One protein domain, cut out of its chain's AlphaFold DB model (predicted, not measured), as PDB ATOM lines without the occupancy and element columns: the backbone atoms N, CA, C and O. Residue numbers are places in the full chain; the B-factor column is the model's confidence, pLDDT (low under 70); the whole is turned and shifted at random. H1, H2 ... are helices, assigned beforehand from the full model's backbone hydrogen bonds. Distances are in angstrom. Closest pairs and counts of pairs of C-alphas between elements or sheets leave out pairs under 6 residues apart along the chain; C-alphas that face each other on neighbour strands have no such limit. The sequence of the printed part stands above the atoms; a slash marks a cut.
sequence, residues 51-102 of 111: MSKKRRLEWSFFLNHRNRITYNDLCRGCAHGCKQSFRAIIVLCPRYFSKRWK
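This is residues 51 to 102 of the 111 residues of an uncharacterized protein of Clostridiales bacterium KLE1615 (UniProt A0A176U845). This is a rod with little regular structure: a loosely strung chain with the short helix H1 near one end, the still shorter H2 partway along, and an unnamed stretch, residues 77 to 102, that loops and then runs to the other end. The printed part has 52 residues with two named helices, H1 then H2, and no named strand. The class is all helix, though the named elements hold only 10 residues. The whole is loose, with a radius of gyration of the C-alphas of 12.6 A and spans of 41 by 19 by 17 A.

H1, residues 53 to 58, and H2, residues 73 to 76, are apart. Every O i to N i+4 pair of H1 is within hydrogen-bond range; H2 is too short for such a pair, but its one O i to N i+3 pair is within range.

H1 begins at C-alpha 53 (186.060, 110.502, 106.130) and measures 9.0 A. H2 ends at C-alpha 76 (202.977, 126.681, 96.011).

The C-alphas farthest apart, of Ser 52 and Lys 102, are 42.2 A apart. The link from H1 to H2 is long, 14 residues. The printed part has no cut. Its mean pLDDT is 77.9; residues 89 to 102 are under 70.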
ATOM      1  N   MET A  51     185.693 114.075  99.516       82.69
ATOM      2  CA  MET A  51     186.682 113.217 100.161       82.69
ATOM      3  C   MET A  51     185.990 112.271 101.152       82.69
ATOM      4  O   MET A  51     185.085 112.689 101.879       82.69
ATOM      5  N   SER A  52     186.468 111.026 101.241       88.12
ATOM      6  CA  SER A  52     186.052 110.085 102.289       88.12
ATOM      7  C   SER A  52     186.444 110.593 103.684       88.12
ATOM      8  O   SER A  52     187.359 111.406 103.825       88.12
ATOM      9  N   LYS A  53     185.774 110.100 104.737       85.38
ATOM     10  CA  LYS A  53     186.060 110.502 106.130       85.38
ATOM     11  C   LYS A  53     187.533 110.286 106.501       85.38
ATOM     12  O   LYS A  53     188.171 111.214 106.986       85.38
ATOM     13  N   LYS A  54     188.087 109.110 106.174       89.00
ATOM     14  CA  LYS A  54     189.506 108.777 106.385       89.00
ATOM     15  C   LYS A  54     190.432 109.794 105.710       89.00
ATOM     16  O   LYS A  54     191.287 110.388 106.354       89.00
ATOM     17  N   ARG A  55     190.175 110.088 104.434       85.88
ATOM     18  CA  ARG A  55     190.991 111.026 103.656       85.88
ATOM     19  C   ARG A  55     190.876 112.471 104.160       85.88
ATOM     20  O   ARG A  55     191.827 113.231 104.049       85.88
ATOM     21  N   ARG A  56     189.739 112.886 104.732       87.94
ATOM     22  CA  ARG A  56     189.617 114.219 105.360       87.94
ATOM     23  C   ARG A  56     190.474 114.351 106.616       87.94
ATOM     24  O   ARG A  56     190.986 115.440 106.851       87.94
ATOM     25  N   LEU A  57     190.636 113.277 107.388       86.56
ATOM     26  CA  LEU A  57     191.490 113.267 108.579       86.56
ATOM     27  C   LEU A  57     192.969 113.339 108.197       86.56
ATOM     28  O   LEU A  57     193.670 114.231 108.670       86.56
ATOM     29  N   GLU A  58     193.401 112.486 107.263       90.25
ATOM     30  CA  GLU A  58     194.774 112.481 106.730       90.25
ATOM     31  C   GLU A  58     195.186 113.857 106.189       90.25
ATOM     32  O   GLU A  58     196.307 114.314 106.393       90.25
ATOM     33  N   TRP A  59     194.257 114.552 105.530       88.50
ATOM     34  CA  TRP A  59     194.509 115.855 104.916       88.50
ATOM     35  C   TRP A  59     194.054 117.043 105.770       88.50
ATOM     36  O   TRP A  59     194.099 118.172 105.286       88.50
ATOM     37  N   SER A  60     193.637 116.831 107.020       88.50
ATOM     38  CA  SER A  60     193.019 117.857 107.880       88.50
ATOM     39  C   SER A  60     193.836 119.151 107.975       88.50
ATOM     40  O   SER A  60     193.288 120.246 107.838       88.50
ATOM     41  N   PHE A  61     195.160 119.041 108.086       85.31
ATOM     42  CA  PHE A  61     196.073 120.187 108.115       85.31
ATOM     43  C   PHE A  61     196.128 120.981 106.805       85.31
ATOM     44  O   PHE A  61     196.394 122.182 106.819       85.31
ATOM     45  N   PHE A  62     195.867 120.329 105.677       88.25
ATOM     46  CA  PHE A  62     195.865 120.932 104.346       88.25
ATOM     47  C   PHE A  62     194.478 121.421 103.920       88.25
ATOM     48  O   PHE A  62     194.358 122.047 102.868       88.25
ATOM     49  N   LEU A  63     193.427 121.150 104.700       91.06
ATOM     50  CA  LEU A  63     192.069 121.574 104.380       91.06
ATOM     51  C   LEU A  63     191.771 122.979 104.917       91.06
ATOM     52  O   LEU A  63     191.897 123.282 106.106       91.06
ATOM     53  N   ASN A  64     191.297 123.830 104.010       87.94
ATOM     54  CA  ASN A  64     190.705 125.122 104.347       87.94
ATOM     55  C   ASN A  64     189.315 124.985 104.974       87.94
ATOM     56  O   ASN A  64     188.684 123.934 104.904       87.94
ATOM     57  N   HIS A  65     188.771 126.108 105.456       87.06
ATOM     58  CA  HIS A  65     187.376 126.223 105.902       87.06
ATOM     59  C   HIS A  65     186.352 125.759 104.842       87.06
ATOM     60  O   HIS A  65     185.268 125.303 105.182       87.06
ATOM     61  N   ARG A  66     186.713 125.802 103.549       87.69
ATOM     62  CA  ARG A  66     185.895 125.299 102.422       87.69
ATOM     63  C   ARG A  66     186.204 123.851 102.016       87.69
ATOM     64  O   ARG A  66     185.816 123.443 100.925       87.69
ATOM     65  N   ASN A  67     186.955 123.095 102.819       86.38
ATOM     66  CA  ASN A  67     187.396 121.725 102.517       86.38
ATOM     67  C   ASN A  67     188.132 121.582 101.168       86.38
ATOM     68  O   ASN A  67     188.004 120.572 100.476       86.38
ATOM     69  N   ARG A  68     188.905 122.603 100.780       87.38
ATOM     70  CA  ARG A  68     189.817 122.554  99.627       87.38
ATOM     71  C   ARG A  68     191.242 122.346 100.127       87.38
ATOM     72  O   ARG A  68     191.610 122.965 101.124       87.38
ATOM     73  N   ILE A  69     192.011 121.507  99.431       89.31
ATOM     74  CA  ILE A  69     193.435 121.296  99.717       89.31
ATOM     75  C   ILE A  69     194.194 122.566  99.341       89.31
ATOM     76  O   ILE A  69     194.124 123.017  98.197       89.31
ATOM     77  N   THR A  70     194.934 123.122 100.292       89.94
ATOM     78  CA  THR A  70     195.827 124.257 100.073       89.94
ATOM     79  C   THR A  70     197.160 124.058 100.761       89.94
ATOM     80  O   THR A  70     197.246 123.564 101.885       89.94
ATOM     81  N   TYR A  71     198.204 124.488 100.068       88.06
ATOM     82  CA  TYR A  71     199.571 124.469 100.563       88.06
ATOM     83  C   TYR A  71     199.969 125.844 101.083       88.06
ATOM     84  O   TYR A  71     199.339 126.856 100.748       88.06
ATOM     85  N   ASN A  72     201.041 125.858 101.868       85.50
ATOM     86  CA  ASN A  72     201.715 127.081 102.261       85.50
ATOM     87  C   ASN A  72     202.137 127.891 101.027       85.50
ATOM     88  O   ASN A  72     202.562 127.307 100.029       85.50
ATOM     89  N   ASP A  73     202.052 129.215 101.101       82.94
ATOM     90  CA  ASP A  73     202.375 130.116  99.994       82.94
ATOM     91  C   ASP A  73     203.816 129.947  99.497       82.94
ATOM     92  O   ASP A  73     204.039 129.933  98.288       82.94
ATOM     93  N   LEU A  74     204.776 129.672 100.390       78.12
ATOM     94  CA  LEU A  74     206.160 129.383  99.981       78.12
ATOM     95  C   LEU A  74     206.297 128.035  99.257       78.12
ATOM     96  O   LEU A  74     207.207 127.838  98.456       78.12
ATOM     97  N   CYS A  75     205.383 127.102  99.521       79.44
ATOM     98  CA  CYS A  75     205.380 125.775  98.916       79.44
ATOM     99  C   CYS A  75     204.624 125.707  97.583       79.44
ATOM    100  O   CYS A  75     204.834 124.766  96.824       79.44
ATOM    101  N   ARG A  76     203.773 126.690  97.255       80.94
ATOM    102  CA  ARG A  76     202.977 126.681  96.011       80.94
ATOM    103  C   ARG A  76     203.826 126.768  94.741       80.94
ATOM    104  O   ARG A  76     203.452 126.172  93.740       80.94
ATOM    105  N   GLY A  77     204.949 127.483  94.798       74.19
ATOM    106  CA  GLY A  77     205.905 127.642  93.692       74.19
ATOM    107  C   GLY A  77     207.241 126.934  93.929       74.19
ATOM    108  O   GLY A  77     208.245 127.293  93.322       74.19
ATOM    109  N   CYS A  78     207.289 125.980  94.859       76.25
ATOM    110  CA  CYS A  78     208.532 125.336  95.264       76.25
ATOM    111  C   CYS A  78     209.120 124.494  94.124       76.25
ATOM    112  O   CYS A  78     208.541 123.474  93.751       76.25
ATOM    113  N   ALA A  79     210.308 124.866  93.637       71.75
ATOM    114  CA  ALA A  79     211.033 124.125  92.597       71.75
ATOM    115  C   ALA A  79     211.308 122.660  92.987       71.75
ATOM    116  O   ALA A  79     211.413 121.786  92.134       71.75
ATOM    117  N   HIS A  80     211.388 122.380  94.291       72.12
ATOM    118  CA  HIS A  80     211.688 121.053  94.824       72.12
ATOM    119  C   HIS A  80     210.447 120.229  95.212       72.12
ATOM    120  O   HIS A  80     210.577 119.235  95.927       72.12
ATOM    121  N   GLY A  81     209.240 120.643  94.804       72.56
ATOM    122  CA  GLY A  81     208.003 119.884  95.036       72.56
ATOM    123  C   GLY A  81     207.569 119.786  96.503       72.56
ATOM    124  O   GLY A  81     206.788 118.903  96.860       72.56
ATOM    125  N   CYS A  82     208.075 120.665  97.370       77.12
ATOM    126  CA  CYS A  82     207.749 120.653  98.788       77.12
ATOM    127  C   CYS A  82     206.264 120.985  99.028       77.12
ATOM    128  O   CYS A  82     205.735 121.939  98.467       77.12
ATOM    129  N   LYS A  83     205.584 120.196  99.873       79.38
ATOM    130  CA  LYS A  83     204.150 120.343 100.182       79.38
ATOM    131  C   LYS A  83     203.940 120.526 101.680       79.38
ATOM    132  O   LYS A  83     203.637 119.576 102.393       79.38
ATOM    133  N   GLN A  84     204.118 121.750 102.162       82.81
ATOM    134  CA  GLN A  84     203.801 122.106 103.547       82.81
ATOM    135  C   GLN A  84     202.347 122.569 103.652       82.81
ATOM    136  O   GLN A  84     201.797 123.153 102.710       82.81
ATOM    137  N   SER A  85     201.724 122.316 104.800       85.50
ATOM    138  CA  SER A  85     200.383 122.820 105.080       85.50
ATOM    139  C   SER A  85     200.413 124.341 105.256       85.50
ATOM    140  O   SER A  85     201.395 124.912 105.729       85.50
ATOM    141  N   PHE A  86     199.326 125.019 104.889       83.12
ATOM    142  CA  PHE A  86     199.201 126.470 105.090       83.12
ATOM    143  C   PHE A  86     199.131 126.869 106.575       83.12
ATOM    144  O   PHE A  86     199.325 128.031 106.911       83.12
ATOM    145  N   ARG A  87     198.848 125.901 107.457       82.75
ATOM    146  CA  ARG A  87     198.808 126.071 108.915       82.75
ATOM    147  C   ARG A  87     200.179 125.918 109.573       82.75
ATOM    148  O   ARG A  87     200.327 126.283 110.734       82.75
ATOM    149  N   ALA A  88     201.161 125.356 108.870       73.50
ATOM    150  CA  ALA A  88     202.505 125.209 109.403       73.50
ATOM    151  C   ALA A  88     203.220 126.566 109.419       73.50
ATOM    152  O   ALA A  88     203.319 127.243 108.392       73.50
ATOM    153  N   ILE A  89     203.767 126.928 110.580       65.75
ATOM    154  CA  ILE A  89     204.787 127.970 110.673       65.75
ATOM    155  C   ILE A  89     206.035 127.396 109.999       65.75
ATOM    156  O   ILE A  89     206.527 126.337 110.386       65.75
ATOM    157  N   ILE A  90     206.515 128.057 108.949       61.56
ATOM    158  CA  ILE A  90     207.627 127.580 108.122       61.56
ATOM    159  C   ILE A  90     208.921 127.763 108.910       61.56
ATOM    160  O   ILE A  90     209.604 128.776 108.785       61.56
ATOM    161  N   VAL A  91     209.229 126.799 109.767       57.28
ATOM    162  CA  VAL A  91     210.499 126.757 110.500       57.28
ATOM    163  C   VAL A  91     211.475 125.805 109.805       57.28
ATOM    164  O   VAL A  91     212.666 126.076 109.778       57.28
ATOM    165  N   LEU A  92     210.986 124.723 109.182       56.47
ATOM    166  CA  LEU A  92     211.821 123.650 108.627       56.47
ATOM    167  C   LEU A  92     211.221 123.083 107.336       56.47
ATOM    168  O   LEU A  92     210.764 121.943 107.284       56.47
ATOM    169  N   CYS A  93     211.209 123.861 106.257       62.94
ATOM    170  CA  CYS A  93     211.193 123.206 104.956       62.94
ATOM    171  C   CYS A  93     212.635 122.750 104.689       62.94
ATOM    172  O   CYS A  93     213.498 123.610 104.535       62.94
ATOM    173  N   PRO A  94     212.928 121.440 104.595       62.31
ATOM    174  CA  PRO A  94     214.305 120.954 104.448       62.31
ATOM    175  C   PRO A  94     214.992 121.452 103.168       62.31
ATOM    176  O   PRO A  94     216.199 121.319 103.019       62.31
ATOM    177  N   ARG A  95     214.220 122.013 102.228       62.84
ATOM    178  CA  ARG A  95     214.703 122.545 100.948       62.84
ATOM    179  C   ARG A  95     214.423 124.037 100.763       62.84
ATOM    180  O   ARG A  95     214.683 124.562  99.687       62.84
ATOM    181  N   TYR A  96     213.858 124.715 101.764       62.66
ATOM    182  CA  TYR A  96     213.644 126.160 101.729       62.66
ATOM    183  C   TYR A  96     214.261 126.791 102.974       62.66
ATOM    184  O   TYR A  96     213.755 126.639 104.085       62.66
ATOM    185  N   PHE A  97     215.342 127.536 102.754       61.00
ATOM    186  CA  PHE A  97     215.968 128.388 103.753       61.00
ATOM    187  C   PHE A  97     215.477 129.816 103.526       61.00
ATOM    188  O   PHE A  97     215.659 130.382 102.446       61.00
ATOM    189  N   SER A  98     214.814 130.408 104.523       64.06
ATOM    190  CA  SER A  98     214.444 131.822 104.420       64.06
ATOM    191  C   SER A  98     215.716 132.674 104.361       64.06
ATOM    192  O   SER A  98     216.686 132.371 105.048       64.06
ATOM    193  N   LYS A  99     215.714 133.785 103.612       64.62
ATOM    194  CA  LYS A  99     216.861 134.723 103.592       64.62
ATOM    195  C   LYS A  99     217.219 135.269 104.985       64.62
ATOM    196  O   LYS A  99     218.326 135.741 105.199       64.62
ATOM    197  N   ARG A 100     216.265 135.230 105.923       62.78
ATOM    198  CA  ARG A 100     216.425 135.651 107.321       62.78
ATOM    199  C   ARG A 100     216.968 134.535 108.223       62.78
ATOM    200  O   ARG A 100     217.371 134.818 109.349       62.78
ATOM    201  N   TRP A 101     216.954 133.284 107.768       64.56
ATOM    202  CA  TRP A 101     217.461 132.150 108.529       64.56
ATOM    203  C   TRP A 101     218.976 132.288 108.668       64.56
ATOM    204  O   TRP A 101     219.721 132.056 107.721       64.56
ATOM    205  N   LYS A 102     219.430 132.692 109.855       60.94
ATOM    206  CA  LYS A 102     220.834 132.586 110.239       60.94
ATOM    207  C   LYS A 102     221.046 131.182 110.784       60.94
ATOM    208  O   LYS A 102     220.319 130.769 111.690       60.94
TER     209      LYS A 102